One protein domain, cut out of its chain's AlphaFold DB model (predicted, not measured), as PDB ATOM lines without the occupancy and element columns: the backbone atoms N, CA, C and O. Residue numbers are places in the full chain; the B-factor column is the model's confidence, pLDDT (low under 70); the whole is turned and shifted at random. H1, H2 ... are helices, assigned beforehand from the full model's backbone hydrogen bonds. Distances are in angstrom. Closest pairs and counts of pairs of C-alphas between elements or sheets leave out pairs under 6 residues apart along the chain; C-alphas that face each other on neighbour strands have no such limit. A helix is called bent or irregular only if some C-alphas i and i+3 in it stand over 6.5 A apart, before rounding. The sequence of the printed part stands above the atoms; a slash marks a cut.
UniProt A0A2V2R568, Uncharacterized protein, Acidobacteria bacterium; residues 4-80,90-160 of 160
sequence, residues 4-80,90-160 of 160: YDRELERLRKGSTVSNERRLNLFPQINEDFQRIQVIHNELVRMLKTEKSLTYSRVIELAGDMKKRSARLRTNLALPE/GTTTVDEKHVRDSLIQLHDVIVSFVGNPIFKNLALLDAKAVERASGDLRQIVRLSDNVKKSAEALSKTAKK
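This is residues 4 to 80 and 90 to 160 of the 160 residues of an uncharacterized protein of Acidobacteria bacterium (UniProt A0A2V2R568). A four-helix bundle with a long helical arm at one end: H1b, H2, H4 and H3 stand round in a ring, each running opposite ways to its two neighbours in the ring, and the first helix bends out of the bundle as the arm H1a, whose residues 4 to 17 stick out free. The arm adds much of the length; the body without residues 4 to 17 spans 53 by 29 by 22 A. The printed part has 148 residues with four named helices, H1 to H4 in chain order, and no named strand, and its class is all helix. It is loose, with a radius of gyration of the C-alphas of 18.5 A, and spans 70 by 29 by 21 A.

H1, residues 4 to 49, was assigned as one helix by its hydrogen bonds but is bent, with C-alphas 24 and 27 7.3 A apart; its arms H1a, residues 4 to 24, and H1b, residues 27 to 49, stand at a steep tilt of 53 degrees. H2, residues 55 to 75, forms a helical hairpin with H1b, and they touch at a shallow tilt of 28 degrees; their closest C-alphas, those of Asp 32 and Arg 68, are 5.3 A apart. H1a is close to H2 but not clearly touching, the closest C-alphas being those of Arg 22 and Asn 75, 7.0 A apart. H3, residues 96 to 114, touches H1b at its residues 37 to 47 alone, at a steep tilt of 39 degrees, opposite ways; the closest C-alphas are those of His 40 and His 107, 6.9 A apart. H4, residues 127 to 157, forms a helical hairpin with H3 at a shallow tilt of 22 degrees, with C-alphas of Phe 113 and Asp 136 closest at 5.6 A. H4 also touches H2 at a shallow tilt of 25 degrees, opposite ways, with C-alphas of Lys 66 and Val 141 closest at 4.6 A. H2 and H3 are near each other, while H1b and H4 are apart. In H1a, H1b, H2, H3 and H4 every O i to N i+4 pair is within hydrogen-bond range.

H1a begins at C-alpha 4 (322.515, 261.306, 447.823) and is 30.7 A long. H1b, 32.9 A, ends at C-alpha 49 (269.852, 258.800, 481.672). H2 is 30.1 A long and H3 26.7 A. H4, 45.3 A, ends at C-alpha 157 (258.563, 254.651, 462.293).

The C-alphas farthest apart, those of Asp 5 and Lys 160, are 70.9 A apart. Residues 81 to 89 are not printed, and C-alphas 80 and 90 are 25.5 A apart across this cut, in the link from H2 to H3. The link from H1 to H2 is tight; that from H3 to H4, residues 115 to 126, is long. The mean pLDDT of the printed part is 85.4, with 22 residues under 70, among them 12 to 20, 90 to 93 and 121 to 125.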
ATOM      1  N   TYR A   4     322.874 261.620 446.440       76.38
ATOM      2  CA  TYR A   4     322.515 261.306 447.823       76.38
ATOM      3  C   TYR A   4     322.160 262.550 448.658       76.38
ATOM      4  O   TYR A   4     321.168 262.560 449.388       76.38
ATOM      5  N   ASP A   5     322.923 263.635 448.509       78.56
ATOM      6  CA  ASP A   5     322.666 264.899 449.211       78.56
ATOM      7  C   ASP A   5     321.363 265.549 448.724       78.56
ATOM      8  O   ASP A   5     320.586 266.083 449.520       78.56
ATOM      9  N   ARG A   6     321.080 265.462 447.415       82.19
ATOM     10  CA  ARG A   6     319.824 265.963 446.831       82.19
ATOM     11  C   ARG A   6     318.608 265.187 447.326       82.19
ATOM     12  O   ARG A   6     317.554 265.789 447.534       82.19
ATOM     13  N   GLU A   7     318.734 263.879 447.518       78.06
ATOM     14  CA  GLU A   7     317.656 263.043 448.042       78.06
ATOM     15  C   GLU A   7     317.380 263.317 449.529       78.06
ATOM     16  O   GLU A   7     316.227 263.546 449.909       78.06
ATOM     17  N   LEU A   8     318.425 263.442 450.352       76.38
ATOM     18  CA  LEU A   8     318.297 263.847 451.758       76.38
ATOM     19  C   LEU A   8     317.662 265.237 451.907       76.38
ATOM     20  O   LEU A   8     316.802 265.444 452.768       76.38
ATOM     21  N   GLU A   9     318.030 266.193 451.053       77.44
ATOM     22  CA  GLU A   9     317.452 267.536 451.088       77.44
ATOM     23  C   GLU A   9     315.966 267.542 450.685       77.44
ATOM     24  O   GLU A   9     315.165 268.264 451.286       77.44
ATOM     25  N   ARG A  10     315.570 266.699 449.720       74.31
ATOM     26  CA  ARG A  10     314.161 266.500 449.330       74.31
ATOM     27  C   ARG A  10     313.339 265.880 450.457       74.31
ATOM     28  O   ARG A  10     312.261 266.393 450.752       74.31
ATOM     29  N   LEU A  11     313.854 264.845 451.122       73.75
ATOM     30  CA  LEU A  11     313.195 264.217 452.275       73.75
ATOM     31  C   LEU A  11     313.034 265.207 453.437       73.75
ATOM     32  O   LEU A  11     311.957 265.303 454.035       73.75
ATOM     33  N   ARG A  12     314.069 266.010 453.714       68.81
ATOM     34  CA  ARG A  12     314.023 267.046 454.756       68.81
ATOM     35  C   ARG A  12     312.997 268.131 454.428       68.81
ATOM     36  O   ARG A  12     312.180 268.455 455.285       68.81
ATOM     37  N   LYS A  13     312.989 268.641 453.191       66.69
ATOM     38  CA  LYS A  13     312.007 269.633 452.712       66.69
ATOM     39  C   LYS A  13     310.571 269.089 452.726       66.69
ATOM     40  O   LYS A  13     309.655 269.800 453.129       66.69
ATOM     41  N   GLY A  14     310.362 267.830 452.340       61.44
ATOM     42  CA  GLY A  14     309.047 267.175 452.400       61.44
ATOM     43  C   GLY A  14     308.526 267.017 453.833       61.44
ATOM     44  O   GLY A  14     307.344 267.249 454.103       61.44
ATOM     45  N   SER A  15     309.427 266.708 454.769       63.88
ATOM     46  CA  SER A  15     309.115 266.590 456.198       63.88
ATOM     47  C   SER A  15     308.754 267.944 456.819       63.88
ATOM     48  O   SER A  15     307.771 268.038 457.553       63.88
ATOM     49  N   THR A  16     309.485 269.016 456.490       61.28
ATOM     50  CA  THR A  16     309.207 270.368 457.010       61.28
ATOM     51  C   THR A  16     307.889 270.933 456.485       61.28
ATOM     52  O   THR A  16     307.094 271.426 457.279       61.28
ATOM     53  N   VAL A  17     307.596 270.781 455.188       60.47
ATOM     54  CA  VAL A  17     306.338 271.267 454.583       60.47
ATOM     55  C   VAL A  17     305.117 270.542 455.162       60.47
ATOM     56  O   VAL A  17     304.085 271.159 455.430       60.47
ATOM     57  N   SER A  18     305.231 269.233 455.400       66.12
ATOM     58  CA  SER A  18     304.177 268.441 456.050       66.12
ATOM     59  C   SER A  18     303.927 268.890 457.492       66.12
ATOM     60  O   SER A  18     302.781 268.933 457.943       66.12
ATOM     61  N   ASN A  19     304.984 269.274 458.210       67.38
ATOM     62  CA  ASN A  19     304.878 269.755 459.584       67.38
ATOM     63  C   ASN A  19     304.255 271.162 459.655       67.38
ATOM     64  O   ASN A  19     303.341 271.389 460.443       67.38
ATOM     65  N   GLU A  20     304.669 272.083 458.780       69.00
ATOM     66  CA  GLU A  20     304.109 273.442 458.681       69.00
ATOM     67  C   GLU A  20     302.617 273.436 458.328       69.00
ATOM     68  O   GLU A  20     301.825 274.154 458.941       69.00
ATOM     69  N   ARG A  21     302.195 272.574 457.391       70.81
ATOM     70  CA  ARG A  21     300.770 272.396 457.069       70.81
ATOM     71  C   ARG A  21     299.959 271.970 458.290       70.81
ATOM     72  O   ARG A  21     298.890 272.522 458.533       70.81
ATOM     73  N   ARG A  22     300.471 271.023 459.078       69.31
ATOM     74  CA  ARG A  22     299.795 270.537 460.290       69.31
ATOM     75  C   ARG A  22     299.725 271.600 461.382       69.31
ATOM     76  O   ARG A  22     298.696 271.701 462.039       69.31
ATOM     77  N   LEU A  23     300.771 272.412 461.541       71.25
ATOM     78  CA  LEU A  23     300.769 273.542 462.475       71.25
ATOM     79  C   LEU A  23     299.704 274.582 462.098       71.25
ATOM     80  O   LEU A  23     298.963 275.034 462.966       71.25
ATOM     81  N   ASN A  24     299.548 274.886 460.807       81.19
ATOM     82  CA  ASN A  24     298.502 275.801 460.332       81.19
ATOM     83  C   ASN A  24     297.084 275.236 460.518       81.19
ATOM     84  O   ASN A  24     296.139 275.989 460.745       81.19
ATOM     85  N   LEU A  25     296.925 273.912 460.447       84.00
ATOM     86  CA  LEU A  25     295.653 273.223 460.683       84.00
ATOM     87  C   LEU A  25     295.387 272.939 462.169       84.00
ATOM     88  O   LEU A  25     294.283 272.511 462.514       84.00
ATOM     89  N   PHE A  26     296.361 273.184 463.053       83.38
ATOM     90  CA  PHE A  26     296.274 272.849 464.473       83.38
ATOM     91  C   PHE A  26     295.039 273.436 465.173       83.38
ATOM     92  O   PHE A  26     294.387 272.683 465.897       83.38
ATOM     93  N   PRO A  27     294.627 274.701 464.934       88.88
ATOM     94  CA  PRO A  27     293.401 275.229 465.533       88.88
ATOM     95  C   PRO A  27     292.153 274.410 465.171       88.88
ATOM     96  O   PRO A  27     291.354 274.091 466.047       88.88
ATOM     97  N   GLN A  28     292.014 274.008 463.902       89.94
ATOM     98  CA  GLN A  28     290.873 273.214 463.436       89.94
ATOM     99  C   GLN A  28     290.950 271.762 463.919       89.94
ATOM    100  O   GLN A  28     289.930 271.185 464.286       89.94
ATOM    101  N   ILE A  29     292.152 271.179 463.954       89.88
ATOM    102  CA  ILE A  29     292.386 269.855 464.544       89.88
ATOM    103  C   ILE A  29     291.962 269.865 466.017       89.88
ATOM    104  O   ILE A  29     291.235 268.978 466.453       89.88
ATOM    105  N   ASN A  30     292.363 270.884 466.777       90.38
ATOM    106  CA  ASN A  30     292.014 270.992 468.188       90.38
ATOM    107  C   ASN A  30     290.506 271.208 468.396       90.38
ATOM    108  O   ASN A  30     289.911 270.535 469.236       90.38
ATOM    109  N   GLU A  31     289.874 272.089 467.613       94.44
ATOM    110  CA  GLU A  31     288.419 272.304 467.662       94.44
ATOM    111  C   GLU A  31     287.653 271.002 467.390       94.44
ATOM    112  O   GLU A  31     286.734 270.646 468.129       94.44
ATOM    113  N   ASP A  32     288.043 270.265 466.350       95.19
ATOM    114  CA  ASP A  32     287.381 269.017 465.979       95.19
ATOM    115  C   ASP A  32     287.587 267.930 467.030       95.19
ATOM    116  O   ASP A  32     286.635 267.227 467.376       95.19
ATOM    117  N   PHE A  33     288.798 267.828 467.579       93.88
ATOM    118  CA  PHE A  33     289.119 266.875 468.634       93.88
ATOM    119  C   PHE A  33     288.279 267.133 469.890       93.88
ATOM    120  O   PHE A  33     287.595 266.233 470.381       93.88
ATOM    121  N   GLN A  34     288.242 268.382 470.358       95.50
ATOM    122  CA  GLN A  34     287.432 268.778 471.511       95.50
ATOM    123  C   GLN A  34     285.940 268.562 471.249       95.50
ATOM    124  O   GLN A  34     285.215 268.065 472.114       95.50
ATOM    125  N   ARG A  35     285.464 268.890 470.043       97.31
ATOM    126  CA  ARG A  35     284.055 268.710 469.694       97.31
ATOM    127  C   ARG A  35     283.647 267.237 469.717       97.31
ATOM    128  O   ARG A  35     282.572 266.937 470.230       97.31
ATOM    129  N   ILE A  36     284.496 266.327 469.234       96.94
ATOM    130  CA  ILE A  36     284.259 264.877 469.328       96.94
ATOM    131  C   ILE A  36     284.104 264.443 470.789       96.94
ATOM    132  O   ILE A  36     283.153 263.730 471.101       96.94
ATOM    133  N   GLN A  37     284.973 264.912 471.692       96.19
ATOM    134  CA  GLN A  37     284.882 264.594 473.124       96.19
ATOM    135  C   GLN A  37     283.580 265.115 473.754       96.19
ATOM    136  O   GLN A  37     282.942 264.418 474.541       96.19
ATOM    137  N   VAL A  38     283.144 266.326 473.388       97.62
ATOM    138  CA  VAL A  38     281.870 266.893 473.865       97.62
ATOM    139  C   VAL A  38     280.680 266.064 473.381       97.62
ATOM    140  O   VAL A  38     279.824 265.706 474.188       97.62
ATOM    141  N   ILE A  39     280.636 265.725 472.088       97.56
ATOM    142  CA  ILE A  39     279.565 264.891 471.526       97.56
ATOM    143  C   ILE A  39     279.557 263.511 472.194       97.56
ATOM    144  O   ILE A  39     278.495 263.000 472.542       97.56
ATOM    145  N   HIS A  40     280.732 262.916 472.403       96.12
ATOM    146  CA  HIS A  40     280.878 261.627 473.073       96.12
ATOM    147  C   HIS A  40     280.275 261.636 474.480       96.12
ATOM    148  O   HIS A  40     279.452 260.778 474.800       96.12
ATOM    149  N   ASN A  41     280.611 262.642 475.288       96.31
ATOM    150  CA  ASN A  41     280.052 262.802 476.629       96.31
ATOM    151  C   ASN A  41     278.526 262.937 476.608       96.31
ATOM    152  O   ASN A  41     277.840 262.384 477.470       96.31
ATOM    153  N   GLU A  42     277.986 263.651 475.622       95.69
ATOM    154  CA  GLU A  42     276.546 263.815 475.467       95.69
ATOM    155  C   GLU A  42     275.851 262.495 475.109       95.69
ATOM    156  O   GLU A  42     274.884 262.121 475.772       95.69
ATOM    157  N   LEU A  43     276.387 261.739 474.147       93.06
ATOM    158  CA  LEU A  43     275.866 260.419 473.775       93.06
ATOM    159  C   LEU A  43     275.910 259.433 474.954       93.06
ATOM    160  O   LEU A  43     274.930 258.736 475.217       93.06
ATOM    161  N   VAL A  44     277.012 259.409 475.715       93.50
ATOM    162  CA  VAL A  44     277.135 258.578 476.926       93.50
ATOM    163  C   VAL A  44     276.113 258.990 477.985       93.50
ATOM    164  O   VAL A  44     275.540 258.126 478.653       93.50
ATOM    165  N   ARG A  45     275.856 260.292 478.151       93.56
ATOM    166  CA  ARG A  45     274.823 260.774 479.071       93.56
ATOM    167  C   ARG A  45     273.444 260.281 478.640       93.56
ATOM    168  O   ARG A  45     272.756 259.707 479.476       93.56
ATOM    169  N   MET A  46     273.089 260.416 477.362       91.19
ATOM    170  CA  MET A  46     271.813 259.919 476.827       91.19
ATOM    171  C   MET A  46     271.635 258.419 477.095       91.19
ATOM    172  O   MET A  46     270.599 258.013 477.615       91.19
ATOM    173  N   LEU A  47     272.670 257.606 476.843       90.56
ATOM    174  CA  LEU A  47     272.645 256.164 477.123       90.56
ATOM    175  C   LEU A  47     272.398 255.832 478.602       90.56
ATOM    176  O   LEU A  47     271.758 254.826 478.901       90.56
ATOM    177  N   LYS A  48     272.913 256.652 479.525       89.31
ATOM    178  CA  LYS A  48     272.786 256.431 480.974       89.31
ATOM    179  C   LYS A  48     271.474 256.953 481.553       89.31
ATOM    180  O   LYS A  48     270.974 256.377 482.515       89.31
ATOM    181  N   THR A  49     270.961 258.070 481.038       86.19
ATOM    182  CA  THR A  49     269.852 258.800 481.672       86.19
ATOM    183  C   THR A  49     268.509 258.610 480.983       86.19
ATOM    184  O   THR A  49     267.476 258.779 481.629       86.19
ATOM    185  N   GLU A  50     268.486 258.292 479.688       79.19
ATOM    186  CA  GLU A  50     267.240 258.217 478.928       79.19
ATOM    187  C   GLU A  50     266.679 256.790 478.894       79.19
ATOM    188  O   GLU A  50     267.309 255.853 478.399       79.19
ATOM    189  N   LYS A  51     265.433 256.635 479.367       77.81
ATOM    190  CA  LYS A  51     264.669 255.385 479.202       77.81
ATOM    191  C   LYS A  51     264.449 255.046 477.722       77.81
ATOM    192  O   LYS A  51     264.425 253.871 477.370       77.81
ATOM    193  N   SER A  52     264.341 256.064 476.869       82.69
ATOM    194  CA  SER A  52     264.202 255.952 475.414       82.69
ATOM    195  C   SER A  52     265.029 257.019 474.713       82.69
ATOM    196  O   SER A  52     265.002 258.167 475.150       82.69
ATOM    197  N   LEU A  53     265.711 256.673 473.623       88.06
ATOM    198  CA  LEU A  53     266.585 257.614 472.919       88.06
ATOM    199  C   LEU A  53     265.810 258.735 472.213       88.06
ATOM    200  O   LEU A  53     264.920 258.488 471.397       88.06
ATOM    201  N   THR A  54     266.234 259.980 472.426       91.38
ATOM    202  CA  THR A  54     265.767 261.122 471.628       91.38
ATOM    203  C   THR A  54     266.376 261.086 470.219       91.38
ATOM    204  O   THR A  54     267.439 261.659 469.967       91.38
ATOM    205  N   TYR A  55     265.708 260.415 469.271       92.19
ATOM    206  CA  TYR A  55     266.261 260.146 467.934       92.19
ATOM    207  C   TYR A  55     266.700 261.394 467.161       92.19
ATOM    208  O   TYR A  55     267.737 261.357 466.507       92.19
ATOM    209  N   SER A  56     265.974 262.512 467.256       93.62
ATOM    210  CA  SER A  56     266.378 263.770 466.607       93.62
ATOM    211  C   SER A  56     267.756 264.240 467.077       93.62
ATOM    212  O   SER A  56     268.583 264.642 466.258       93.62
ATOM    213  N   ARG A  57     268.027 264.124 468.382       94.75
ATOM    214  CA  ARG A  57     269.306 264.510 468.972       94.75
ATOM    215  C   ARG A  57     270.418 263.536 468.599       94.75
ATOM    216  O   ARG A  57     271.504 263.976 468.237       94.75
ATOM    217  N   VAL A  58     270.136 262.230 468.599       94.69
ATOM    218  CA  VAL A  58     271.089 261.202 468.139       94.69
ATOM    219  C   VAL A  58     271.520 261.454 466.691       94.69
ATOM    220  O   VAL A  58     272.712 261.411 466.395       94.69
ATOM    221  N   ILE A  59     270.576 261.766 465.796       96.50
ATOM    222  CA  ILE A  59     270.848 262.060 464.377       96.50
ATOM    223  C   ILE A  59     271.773 263.273 464.231       96.50
ATOM    224  O   ILE A  59     272.729 263.229 463.454       96.50
ATOM    225  N   GLU A  60     271.497 264.350 464.970       97.69
ATOM    226  CA  GLU A  60     272.301 265.573 464.951       97.69
ATOM    227  C   GLU A  60     273.733 265.310 465.437       97.69
ATOM    228  O   GLU A  60     274.699 265.615 464.733       97.69
ATOM    229  N   LEU A  61     273.867 264.691 466.613       97.62
ATOM    230  CA  LEU A  61     275.153 264.403 467.246       97.62
ATOM    231  C   LEU A  61     276.009 263.455 466.403       97.62
ATOM    232  O   LEU A  61     277.186 263.730 466.167       97.62
ATOM    233  N   ALA A  62     275.417 262.373 465.892       96.50
ATOM    234  CA  ALA A  62     276.110 261.427 465.026       96.50
ATOM    235  C   ALA A  62     276.531 262.073 463.692       96.50
ATOM    236  O   ALA A  62     277.622 261.818 463.179       96.50
ATOM    237  N   GLY A  63     275.704 262.971 463.144       97.44
ATOM    238  CA  GLY A  63     276.041 263.747 461.953       97.44
ATOM    239  C   GLY A  63     277.247 264.674 462.150       97.44
ATOM    240  O   GLY A  63     278.150 264.687 461.309       97.44
ATOM    241  N   ASP A  64     277.285 265.421 463.257       97.94
ATOM    242  CA  ASP A  64     278.412 266.305 463.594       97.94
ATOM    243  C   ASP A  64     279.687 265.485 463.851       97.94
ATOM    244  O   ASP A  64     280.730 265.756 463.256       97.94
ATOM    245  N   MET A  65     279.593 264.393 464.618       97.31
ATOM    246  CA  MET A  65     280.728 263.504 464.888       97.31
ATOM    247  C   MET A  65     281.343 262.930 463.609       97.31
ATOM    248  O   MET A  65     282.567 262.979 463.444       97.31
ATOM    249  N   LYS A  66     280.514 262.460 462.666       97.25
ATOM    250  CA  LYS A  66     280.968 261.985 461.351       97.25
ATOM    251  C   LYS A  66     281.762 263.068 460.617       97.25
ATOM    252  O   LYS A  66     282.861 262.807 460.127       97.25
ATOM    253  N   LYS A  67     281.218 264.287 460.547       97.38
ATOM    254  CA  LYS A  67     281.832 265.418 459.836       97.38
ATOM    255  C   LYS A  67     283.191 265.794 460.433       97.38
ATOM    256  O   LYS A  67     284.158 265.954 459.691       97.38
ATOM    257  N   ARG A  68     283.262 265.924 461.760       96.38
ATOM    258  CA  ARG A  68     284.479 266.310 462.495       96.38
ATOM    259  C   ARG A  68     285.567 265.244 462.366       96.38
ATOM    260  O   ARG A  68     286.709 265.569 462.065       96.38
ATOM    261  N   SER A  69     285.194 263.971 462.482       94.81
ATOM    262  CA  SER A  69     286.130 262.844 462.365       94.81
ATOM    263  C   SER A  69     286.699 262.705 460.952       94.81
ATOM    264  O   SER A  69     287.901 262.514 460.781       94.81
ATOM    265  N   ALA A  70     285.861 262.877 459.926       93.88
ATOM    266  CA  ALA A  70     286.320 262.888 458.540       93.88
ATOM    267  C   ALA A  70     287.307 264.037 458.280       93.88
ATOM    268  O   ALA A  70     288.360 263.820 457.682       93.88
ATOM    269  N   ARG A  71     287.008 265.245 458.780       93.12
ATOM    270  CA  ARG A  71     287.899 266.401 458.626       93.12
ATOM    271  C   ARG A  71     289.215 266.237 459.383       93.12
ATOM    272  O   ARG A  71     290.260 266.562 458.830       93.12
ATOM    273  N   LEU A  72     289.186 265.682 460.595       91.50
ATOM    274  CA  LEU A  72     290.399 265.343 461.343       91.50
ATOM    275  C   LEU A  72     291.300 264.391 460.572       91.50
ATOM    276  O   LEU A  72     292.501 264.631 460.495       91.50
ATOM    277  N   ARG A  73     290.728 263.348 459.962       88.31
ATOM    278  CA  ARG A  73     291.490 262.387 459.159       88.31
ATOM    279  C   ARG A  73     292.224 263.082 458.012       88.31
ATOM    280  O   ARG A  73     293.421 262.867 457.839       88.31
ATOM    281  N   THR A  74     291.524 263.954 457.286       87.06
ATOM    282  CA  THR A  74     292.098 264.746 456.189       87.06
ATOM    283  C   THR A  74     293.178 265.706 456.682       87.06
ATOM    284  O   THR A  74     294.265 265.757 456.113       87.06
ATOM    285  N   ASN A  75     292.915 266.442 457.764       86.38
ATOM    286  CA  ASN A  75     293.835 267.455 458.283       86.38
ATOM    287  C   ASN A  75     295.106 266.862 458.896       86.38
ATOM    288  O   ASN A  75     296.162 267.493 458.876       86.38
ATOM    289  N   LEU A  76     295.011 265.648 459.440       81.88
ATOM    290  CA  LEU A  76     296.156 264.900 459.947       81.88
ATOM    291  C   LEU A  76     296.940 264.189 458.832       81.88
ATOM    292  O   LEU A  76     297.995 263.635 459.128       81.88
ATOM    293  N   ALA A  77     296.455 264.229 457.581       77.31
ATOM    294  CA  ALA A  77     297.047 263.558 456.421       77.31
ATOM    295  C   ALA A  77     297.372 262.079 456.699       77.31
ATOM    296  O   ALA A  77     298.426 261.574 456.313       77.31
ATOM    297  N   LEU A  78     296.484 261.403 457.434       74.44
ATOM    298  CA  LEU A  78     296.700 260.014 457.823       74.44
ATOM    299  C   LEU A  78     296.610 259.115 456.584       74.44
ATOM    300  O   LEU A  78     295.720 259.337 455.757       74.44
ATOM    301  N   PRO A  79     297.489 258.106 456.457       65.06
ATOM    302  CA  PRO A  79     297.454 257.193 455.326       65.06
ATOM    303  C   PRO A  79     296.105 256.473 455.262       65.06
ATOM    304  O   PRO A  79     295.523 256.113 456.296       65.06
ATOM    305  N   GLU A  80     295.623 256.272 454.037       60.53
ATOM    306  CA  GLU A  80     294.574 255.297 453.760       60.53
ATOM    307  C   GLU A  80     295.206 253.910 453.898       60.53
ATOM    308  O   GLU A  80     296.201 253.634 453.229       60.53
ATOM    309  N   GLY A  90     274.413 242.596 457.425       42.47
ATOM    310  CA  GLY A  90     273.286 241.677 457.365       42.47
ATOM    311  C   GLY A  90     272.039 242.367 457.908       42.47
ATOM    312  O   GLY A  90     272.138 243.236 458.778       42.47
ATOM    313  N   THR A  91     270.883 241.993 457.360       41.97
ATOM    314  CA  THR A  91     269.544 242.515 457.659       41.97
ATOM    315  C   THR A  91     269.203 242.376 459.144       41.97
ATOM    316  O   THR A  91     268.456 241.493 459.556       41.97
ATOM    317  N   THR A  92     269.789 243.230 459.971       55.38
ATOM    318  CA  THR A  92     269.458 243.354 461.381       55.38
ATOM    319  C   THR A  92     268.254 244.272 461.423       55.38
ATOM    320  O   THR A  92     268.294 245.379 460.883       55.38
ATOM    321  N   THR A  93     267.154 243.795 461.994       65.56
ATOM    322  CA  THR A  93     265.990 244.633 462.268       65.56
ATOM    323  C   THR A  93     266.456 245.859 463.041       65.56
ATOM    324  O   THR A  93     267.006 245.732 464.132       65.56
ATOM    325  N   VAL A  94     266.293 247.040 462.444       78.00
ATOM    326  CA  VAL A  94     266.687 248.299 463.072       78.00
ATOM    327  C   VAL A  94     265.715 248.559 464.217       78.00
ATOM    328  O   VAL A  94     264.573 248.950 463.987       78.00
ATOM    329  N   ASP A  95     266.169 248.307 465.442       85.56
ATOM    330  CA  ASP A  95     265.458 248.592 466.684       85.56
ATOM    331  C   ASP A  95     266.298 249.503 467.601       85.56
ATOM    332  O   ASP A  95     267.468 249.807 467.339       85.56
ATOM    333  N   GLU A  96     265.696 249.996 468.685       87.00
ATOM    334  CA  GLU A  96     266.383 250.901 469.614       87.00
ATOM    335  C   GLU A  96     267.589 250.233 470.297       87.00
ATOM    336  O   GLU A  96     268.576 250.901 470.615       87.00
ATOM    337  N   LYS A  97     267.540 248.908 470.493       89.69
ATOM    338  CA  LYS A  97     268.651 248.135 471.055       89.69
ATOM    339  C   LYS A  97     269.850 248.161 470.108       89.69
ATOM    340  O   LYS A  97     270.956 248.428 470.561       89.69
ATOM    341  N   HIS A  98     269.638 247.993 468.806       88.38
ATOM    342  CA  HIS A  98     270.690 248.082 467.797       88.38
ATOM    343  C   HIS A  98     271.367 249.462 467.776       88.38
ATOM    344  O   HIS A  98     272.593 249.557 467.665       88.38
ATOM    345  N   VAL A  99     270.592 250.544 467.938       91.00
ATOM    346  CA  VAL A  99     271.152 251.904 468.048       91.00
ATOM    347  C   VAL A  99     272.004 252.046 469.307       91.00
ATOM    348  O   VAL A  99     273.112 252.575 469.232       91.00
ATOM    349  N   ARG A 100     271.528 251.544 470.453       92.00
ATOM    350  CA  ARG A 100     272.298 251.549 471.706       92.00
ATOM    351  C   ARG A 100     273.589 250.738 471.591       92.00
ATOM    352  O   ARG A 100     274.645 251.252 471.948       92.00
ATOM    353  N   ASP A 101     273.522 249.530 471.039       92.00
ATOM    354  CA  ASP A 101     274.684 248.656 470.837       92.00
ATOM    355  C   ASP A 101     275.725 249.334 469.921       92.00
ATOM    356  O   ASP A 101     276.927 249.292 470.191       92.00
ATOM    357  N   SER A 102     275.273 250.045 468.882       91.88
ATOM    358  CA  SER A 102     276.150 250.824 467.993       91.88
ATOM    359  C   SER A 102     276.790 252.030 468.691       91.88
ATOM    360  O   SER A 102     277.950 252.347 468.435       91.88
ATOM    361  N   LEU A 103     276.063 252.705 469.590       93.81
ATOM    362  CA  LEU A 103     276.604 253.807 470.393       93.81
ATOM    363  C   LEU A 103     277.649 253.328 471.415       93.81
ATOM    364  O   LEU A 103     278.602 254.057 471.684       93.81
ATOM    365  N   ILE A 104     277.501 252.114 471.954       94.19
ATOM    366  CA  ILE A 104     278.505 251.493 472.833       94.19
ATOM    367  C   ILE A 104     279.780 251.182 472.042       94.19
ATOM    368  O   ILE A 104     280.862 251.584 472.454       94.19
ATOM    369  N   GLN A 105     279.662 250.576 470.857       94.88
ATOM    370  CA  GLN A 105     280.824 250.358 469.985       94.88
ATOM    371  C   GLN A 105     281.517 251.679 469.625       94.88
ATOM    372  O   GLN A 105     282.741 251.775 469.634       94.88
ATOM    373  N   LEU A 106     280.737 252.724 469.339       94.19
ATOM    374  CA  LEU A 106     281.266 254.055 469.056       94.19
ATOM    375  C   LEU A 106     282.016 254.643 470.263       94.19
ATOM    376  O   LEU A 106     283.063 255.261 470.080       94.19
ATOM    377  N   HIS A 107     281.522 254.432 471.487       94.88
ATOM    378  CA  HIS A 107     282.219 254.829 472.711       94.88
ATOM    379  C   HIS A 107     283.612 254.202 472.811       94.88
ATOM    380  O   HIS A 107     284.568 254.940 473.064       94.88
ATOM    381  N   ASP A 108     283.733 252.892 472.593       95.69
ATOM    382  CA  ASP A 108     285.003 252.173 472.733       95.69
ATOM    383  C   ASP A 108     286.060 252.708 471.756       95.69
ATOM    384  O   ASP A 108     287.202 252.988 472.137       95.69
ATOM    385  N   VAL A 109     285.656 252.954 470.507       96.38
ATOM    386  CA  VAL A 109     286.540 253.513 469.472       96.38
ATOM    387  C   VAL A 109     286.957 254.946 469.812       96.38
ATOM    388  O   VAL A 109     288.119 255.309 469.640       96.38
ATOM    389  N   ILE A 110     286.049 255.772 470.341       95.25
ATOM    390  CA  ILE A 110     286.387 257.145 470.752       95.25
ATOM    391  C   ILE A 110     287.370 257.144 471.926       95.25
ATOM    392  O   ILE A 110     288.279 257.972 471.954       95.25
ATOM    393  N   VAL A 111     287.230 256.222 472.883       94.81
ATOM    394  CA  VAL A 111     288.186 256.089 473.993       94.81
ATOM    395  C   VAL A 111     289.576 255.716 473.471       94.81
ATOM    396  O   VAL A 111     290.556 256.337 473.890       94.81
ATOM    397  N   SER A 112     289.664 254.775 472.522       94.12
ATOM    398  CA  SER A 112     290.922 254.438 471.833       94.12
ATOM    399  C   SER A 112     291.532 255.665 471.147       94.12
ATOM    400  O   SER A 112     292.692 256.013 471.394       94.12
ATOM    401  N   PHE A 113     290.717 256.381 470.368       94.44
ATOM    402  CA  PHE A 113     291.129 257.559 469.614       94.44
ATOM    403  C   PHE A 113     291.671 258.679 470.510       94.44
ATOM    404  O   PHE A 113     292.763 259.198 470.284       94.44
ATOM    405  N   VAL A 114     290.921 259.047 471.550       92.25
ATOM    406  CA  VAL A 114     291.283 260.123 472.485       92.25
ATOM    407  C   VAL A 114     292.525 259.753 473.299       92.25
ATOM    408  O   VAL A 114     293.331 260.624 473.626       92.25
ATOM    409  N   GLY A 115     292.703 258.468 473.612       90.56
ATOM    410  CA  GLY A 115     293.880 257.951 474.310       90.56
ATOM    411  C   GLY A 115     295.145 257.880 473.447       90.56
ATOM    412  O   GLY A 115     296.225 257.593 473.973       90.56
ATOM    413  N   ASN A 116     295.041 258.135 472.142       89.69
ATOM    414  CA  ASN A 116     296.145 257.965 471.213       89.69
ATOM    415  C   ASN A 116     297.264 259.013 471.442       89.69
ATOM    416  O   ASN A 116     296.991 260.218 471.503       89.69
ATOM    417  N   PRO A 117     298.545 258.599 471.546       85.38
ATOM    418  CA  PRO A 117     299.649 259.513 471.824       85.38
ATOM    419  C   PRO A 117     299.920 260.552 470.726       85.38
ATOM    420  O   PRO A 117     300.586 261.542 471.037       85.38
ATOM    421  N   ILE A 118     299.389 260.410 469.497       81.19
ATOM    422  CA  ILE A 118     299.607 261.424 468.444       81.19
ATOM    423  C   ILE A 118     299.144 262.823 468.868       81.19
ATOM    424  O   ILE A 118     299.699 263.821 468.415       81.19
ATOM    425  N   PHE A 119     298.155 262.902 469.764       76.19
ATOM    426  CA  PHE A 119     297.597 264.163 470.254       76.19
ATOM    427  C   PHE A 119     298.411 264.788 471.394       76.19
ATOM    428  O   PHE A 119     298.204 265.953 471.721       76.19
ATOM    429  N   LYS A 120     299.359 264.046 471.984       74.50
ATOM    430  CA  LYS A 120     300.269 264.557 473.024       74.50
ATOM    431  C   LYS A 120     301.512 265.204 472.427       74.50
ATOM    432  O   LYS A 120     302.028 266.166 472.987       74.50
ATOM    433  N   ASN A 121     302.005 264.671 471.311       69.75
ATOM    434  CA  ASN A 121     303.156 265.232 470.618       69.75
ATOM    435  C   ASN A 121     303.047 265.020 469.107       69.75
ATOM    436  O   ASN A 121     303.512 264.024 468.559       69.75
ATOM    437  N   LEU A 122     302.462 266.001 468.422       64.88
ATOM    438  CA  LEU A 122     302.294 265.967 466.971       64.88
ATOM    439  C   LEU A 122     303.635 265.951 466.210       64.88
ATOM    440  O   LEU A 122     303.656 265.550 465.046       64.88
ATOM    441  N   ALA A 123     304.750 266.353 466.825       61.88
ATOM    442  CA  ALA A 123     306.054 266.392 466.162       61.88
ATOM    443  C   ALA A 123     306.749 265.018 466.086       61.88
ATOM    444  O   ALA A 123     307.607 264.824 465.229       61.88
ATOM    445  N   LEU A 124     306.374 264.063 466.946       60.88
ATOM    446  CA  LEU A 124     306.946 262.713 467.008       60.88
ATOM    447  C   LEU A 124     305.885 261.692 466.592       60.88
ATOM    448  O   LEU A 124     305.111 261.196 467.408       60.88
ATOM    449  N   LEU A 125     305.832 261.414 465.292       65.62
ATOM    450  CA  LEU A 125     304.895 260.458 464.714       65.62
ATOM    451  C   LEU A 125     305.433 259.030 464.867       65.62
ATOM    452  O   LEU A 125     306.280 258.592 464.094       65.62
ATOM    453  N   ASP A 126     304.919 258.296 465.854       78.38
ATOM    454  CA  ASP A 126     305.010 256.835 465.861       78.38
ATOM    455  C   ASP A 126     304.064 256.288 464.783       78.38
ATOM    456  O   ASP A 126     302.853 256.527 464.833       78.38
ATOM    457  N   ALA A 127     304.607 255.555 463.808       80.12
ATOM    458  CA  ALA A 127     303.842 254.961 462.714       80.12
ATOM    459  C   ALA A 127     302.657 254.119 463.222       80.12
ATOM    460  O   ALA A 127     301.565 254.204 462.663       80.12
ATOM    461  N   LYS A 128     302.823 253.398 464.341       84.62
ATOM    462  CA  LYS A 128     301.742 252.604 464.950       84.62
ATOM    463  C   LYS A 128     300.643 253.480 465.543       84.62
ATOM    464  O   LYS A 128     299.464 253.134 465.496       84.62
ATOM    465  N   ALA A 129     301.016 254.620 466.122       85.62
ATOM    466  CA  ALA A 129     300.058 255.573 466.669       85.62
ATOM    467  C   ALA A 129     299.254 256.256 465.551       85.62
ATOM    468  O   ALA A 129     298.039 256.414 465.679       85.62
ATOM    469  N   VAL A 130     299.918 256.593 464.441       84.75
ATOM    470  CA  VAL A 130     299.306 257.145 463.221       84.75
ATOM    471  C   VAL A 130     298.320 256.157 462.603       84.75
ATOM    472  O   VAL A 130     297.176 256.525 462.334       84.75
ATOM    473  N   GLU A 131     298.731 254.904 462.422       87.50
ATOM    474  CA  GLU A 131     297.886 253.840 461.879       87.50
ATOM    475  C   GLU A 131     296.635 253.626 462.738       87.50
ATOM    476  O   GLU A 131     295.515 253.645 462.223       87.50
ATOM    477  N   ARG A 132     296.809 253.540 464.065       89.88
ATOM    478  CA  ARG A 132     295.693 253.414 465.007       89.88
ATOM    479  C   ARG A 132     294.742 254.604 464.932       89.88
ATOM    480  O   ARG A 132     293.542 254.400 464.810       89.88
ATOM    481  N   ALA A 133     295.254 255.836 464.947       90.81
ATOM    482  CA  ALA A 133     294.411 257.029 464.845       90.81
ATOM    483  C   ALA A 133     293.636 257.066 463.520       90.81
ATOM    484  O   ALA A 133     292.476 257.479 463.492       90.81
ATOM    485  N   SER A 134     294.261 256.615 462.427       90.31
ATOM    486  CA  SER A 134     293.605 256.489 461.125       90.31
ATOM    487  C   SER A 134     292.460 255.478 461.197       90.31
ATOM    488  O   SER A 134     291.343 255.782 460.770       90.31
ATOM    489  N   GLY A 135     292.726 254.299 461.772       92.06
ATOM    490  CA  GLY A 135     291.741 253.242 462.017       92.06
ATOM    491  C   GLY A 135     290.556 253.714 462.840       92.06
ATOM    492  O   GLY A 135     289.416 253.638 462.377       92.06
ATOM    493  N   ASP A 136     290.836 254.300 464.001       94.69
ATOM    494  CA  ASP A 136     289.810 254.799 464.903       94.69
ATOM    495  C   ASP A 136     288.933 255.855 464.207       94.69
ATOM    496  O   ASP A 136     287.708 255.757 464.229       94.69
ATOM    497  N   LEU A 137     289.524 256.835 463.508       94.75
ATOM    498  CA  LEU A 137     288.760 257.871 462.799       94.75
ATOM    499  C   LEU A 137     287.868 257.299 461.693       94.75
ATOM    500  O   LEU A 137     286.744 257.775 461.509       94.75
ATOM    501  N   ARG A 138     288.323 256.278 460.954       93.25
ATOM    502  CA  ARG A 138     287.475 255.594 459.963       93.25
ATOM    503  C   ARG A 138     286.305 254.889 460.631       93.25
ATOM    504  O   ARG A 138     285.167 255.035 460.179       93.25
ATOM    505  N   GLN A 139     286.570 254.157 461.706       95.31
ATOM    506  CA  GLN A 139     285.535 253.422 462.413       95.31
ATOM    507  C   GLN A 139     284.528 254.375 463.073       95.31
ATOM    508  O   GLN A 139     283.326 254.137 462.964       95.31
ATOM    509  N   ILE A 140     284.973 255.512 463.624       96.44
ATOM    510  CA  ILE A 140     284.090 256.581 464.121       96.44
ATOM    511  C   ILE A 140     283.196 257.106 462.997       96.44
ATOM    512  O   ILE A 140     281.986 257.215 463.192       96.44
ATOM    513  N   VAL A 141     283.747 257.402 461.813       95.75
ATOM    514  CA  VAL A 141     282.957 257.867 460.656       95.75
ATOM    515  C   VAL A 141     281.893 256.838 460.264       95.75
ATOM    516  O   VAL A 141     280.733 257.212 460.081       95.75
ATOM    517  N   ARG A 142     282.262 255.554 460.168       95.12
ATOM    518  CA  ARG A 142     281.350 254.459 459.797       95.12
ATOM    519  C   ARG A 142     280.253 254.247 460.841       95.12
ATOM    520  O   ARG A 142     279.074 254.237 460.495       95.12
ATOM    521  N   LEU A 143     280.623 254.102 462.113       94.94
ATOM    522  CA  LEU A 143     279.678 253.874 463.208       94.94
ATOM    523  C   LEU A 143     278.738 255.069 463.389       94.94
ATOM    524  O   LEU A 143     277.536 254.873 463.539       94.94
ATOM    525  N   SER A 144     279.249 256.299 463.288       95.12
ATOM    526  CA  SER A 144     278.415 257.505 463.352       95.12
ATOM    527  C   SER A 144     277.395 257.556 462.210       95.12
ATOM    528  O   SER A 144     276.238 257.905 462.427       95.12
ATOM    529  N   ASP A 145     277.785 257.168 460.992       95.75
ATOM    530  CA  ASP A 145     276.857 257.099 459.858       95.75
ATOM    531  C   ASP A 145     275.775 256.025 460.059       95.75
ATOM    532  O   ASP A 145     274.595 256.279 459.813       95.75
ATOM    533  N   ASN A 146     276.157 254.852 460.569       93.12
ATOM    534  CA  ASN A 146     275.227 253.762 460.871       93.12
ATOM    535  C   ASN A 146     274.235 254.135 461.982       93.12
ATOM    536  O   ASN A 146     273.031 253.911 461.831       93.12
ATOM    537  N   VAL A 147     274.716 254.753 463.068       94.25
ATOM    538  CA  VAL A 147     273.880 255.274 464.161       94.25
ATOM    539  C   VAL A 147     272.884 256.292 463.621       94.25
ATOM    540  O   VAL A 147     271.689 256.190 463.899       94.25
ATOM    541  N   LYS A 148     273.352 257.240 462.799       95.19
ATOM    542  CA  LYS A 148     272.501 258.262 462.187       95.19
ATOM    543  C   LYS A 148     271.387 257.633 461.343       95.19
ATOM    544  O   LYS A 148     270.218 257.933 461.570       95.19
ATOM    545  N   LYS A 149     271.731 256.737 460.411       93.44
ATOM    546  CA  LYS A 149     270.758 256.056 459.533       93.44
ATOM    547  C   LYS A 149     269.738 255.238 460.327       93.44
ATOM    548  O   LYS A 149     268.545 255.275 460.027       93.44
ATOM    549  N   SER A 150     270.195 254.537 461.362       92.00
ATOM    550  CA  SER A 150     269.331 253.726 462.222       92.00
ATOM    551  C   SER A 150     268.350 254.595 463.016       92.00
ATOM    552  O   SER A 150     267.149 254.331 463.030       92.00
ATOM    553  N   ALA A 151     268.832 255.695 463.601       92.44
ATOM    554  CA  ALA A 151     267.990 256.656 464.306       92.44
ATOM    555  C   ALA A 151     266.994 257.365 463.364       92.44
ATOM    556  O   ALA A 151     265.847 257.595 463.749       92.44
ATOM    557  N   GLU A 152     267.378 257.667 462.118       93.62
ATOM    558  CA  GLU A 152     266.466 258.203 461.096       93.62
ATOM    559  C   GLU A 152     265.335 257.222 460.754       93.62
ATOM    560  O   GLU A 152     264.179 257.636 460.636       93.62
ATOM    561  N   ALA A 153     265.643 255.930 460.611       91.44
ATOM    562  CA  ALA A 153     264.645 254.894 460.343       91.44
ATOM    563  C   ALA A 153     263.643 254.749 461.504       91.44
ATOM    564  O   ALA A 153     262.428 254.708 461.281       91.44
ATOM    565  N   LEU A 154     264.134 254.756 462.747       89.81
ATOM    566  CA  LEU A 154     263.291 254.692 463.944       89.81
ATOM    567  C   LEU A 154     262.452 255.955 464.132       89.81
ATOM    568  O   LEU A 154     261.262 255.862 464.423       89.81
ATOM    569  N   SER A 155     263.020 257.137 463.874       90.00
ATOM    570  CA  SER A 155     262.283 258.404 463.947       90.00
ATOM    571  C   SER A 155     261.115 258.460 462.958       90.00
ATOM    572  O   SER A 155     260.065 259.014 463.283       90.00
ATOM    573  N   LYS A 156     261.269 257.883 461.760       88.75
ATOM    574  CA  LYS A 156     260.182 257.783 460.771       88.75
ATOM    575  C   LYS A 156     259.098 256.802 461.211       88.75
ATOM    576  O   LYS A 156     257.922 257.080 461.007       88.75
ATOM    577  N   THR A 157     259.492 255.687 461.820       83.62
ATOM    578  CA  THR A 157     258.563 254.651 462.293       83.62
ATOM    579  C   THR A 157     257.748 255.134 463.493       83.62
ATOM    580  O   THR A 157     256.550 254.906 463.527       83.62
ATOM    581  N   ALA A 158     258.355 255.881 464.420       76.75
ATOM    582  CA  ALA A 158     257.680 256.436 465.598       76.75
ATOM    583  C   ALA A 158     256.723 257.613 465.301       76.75
ATOM    584  O   ALA A 158     255.987 258.040 466.185       76.75
ATOM    585  N   LYS A 159     256.772 258.182 464.088       72.44
ATOM    586  CA  LYS A 159     255.869 259.258 463.632       72.44
ATOM    587  C   LYS A 159     254.633 258.744 462.884       72.44
ATOM    588  O   LYS A 159     253.773 259.557 462.552       72.44
ATOM    589  N   LYS A 160     254.595 257.452 462.554       51.59
ATOM    590  CA  LYS A 160     253.416 256.770 462.009       51.59
ATOM    591  C   LYS A 160     252.535 256.282 463.147       51.59
ATOM    592  O   LYS A 160     251.306 256.300 462.932       51.59
TER     593      LYS A 160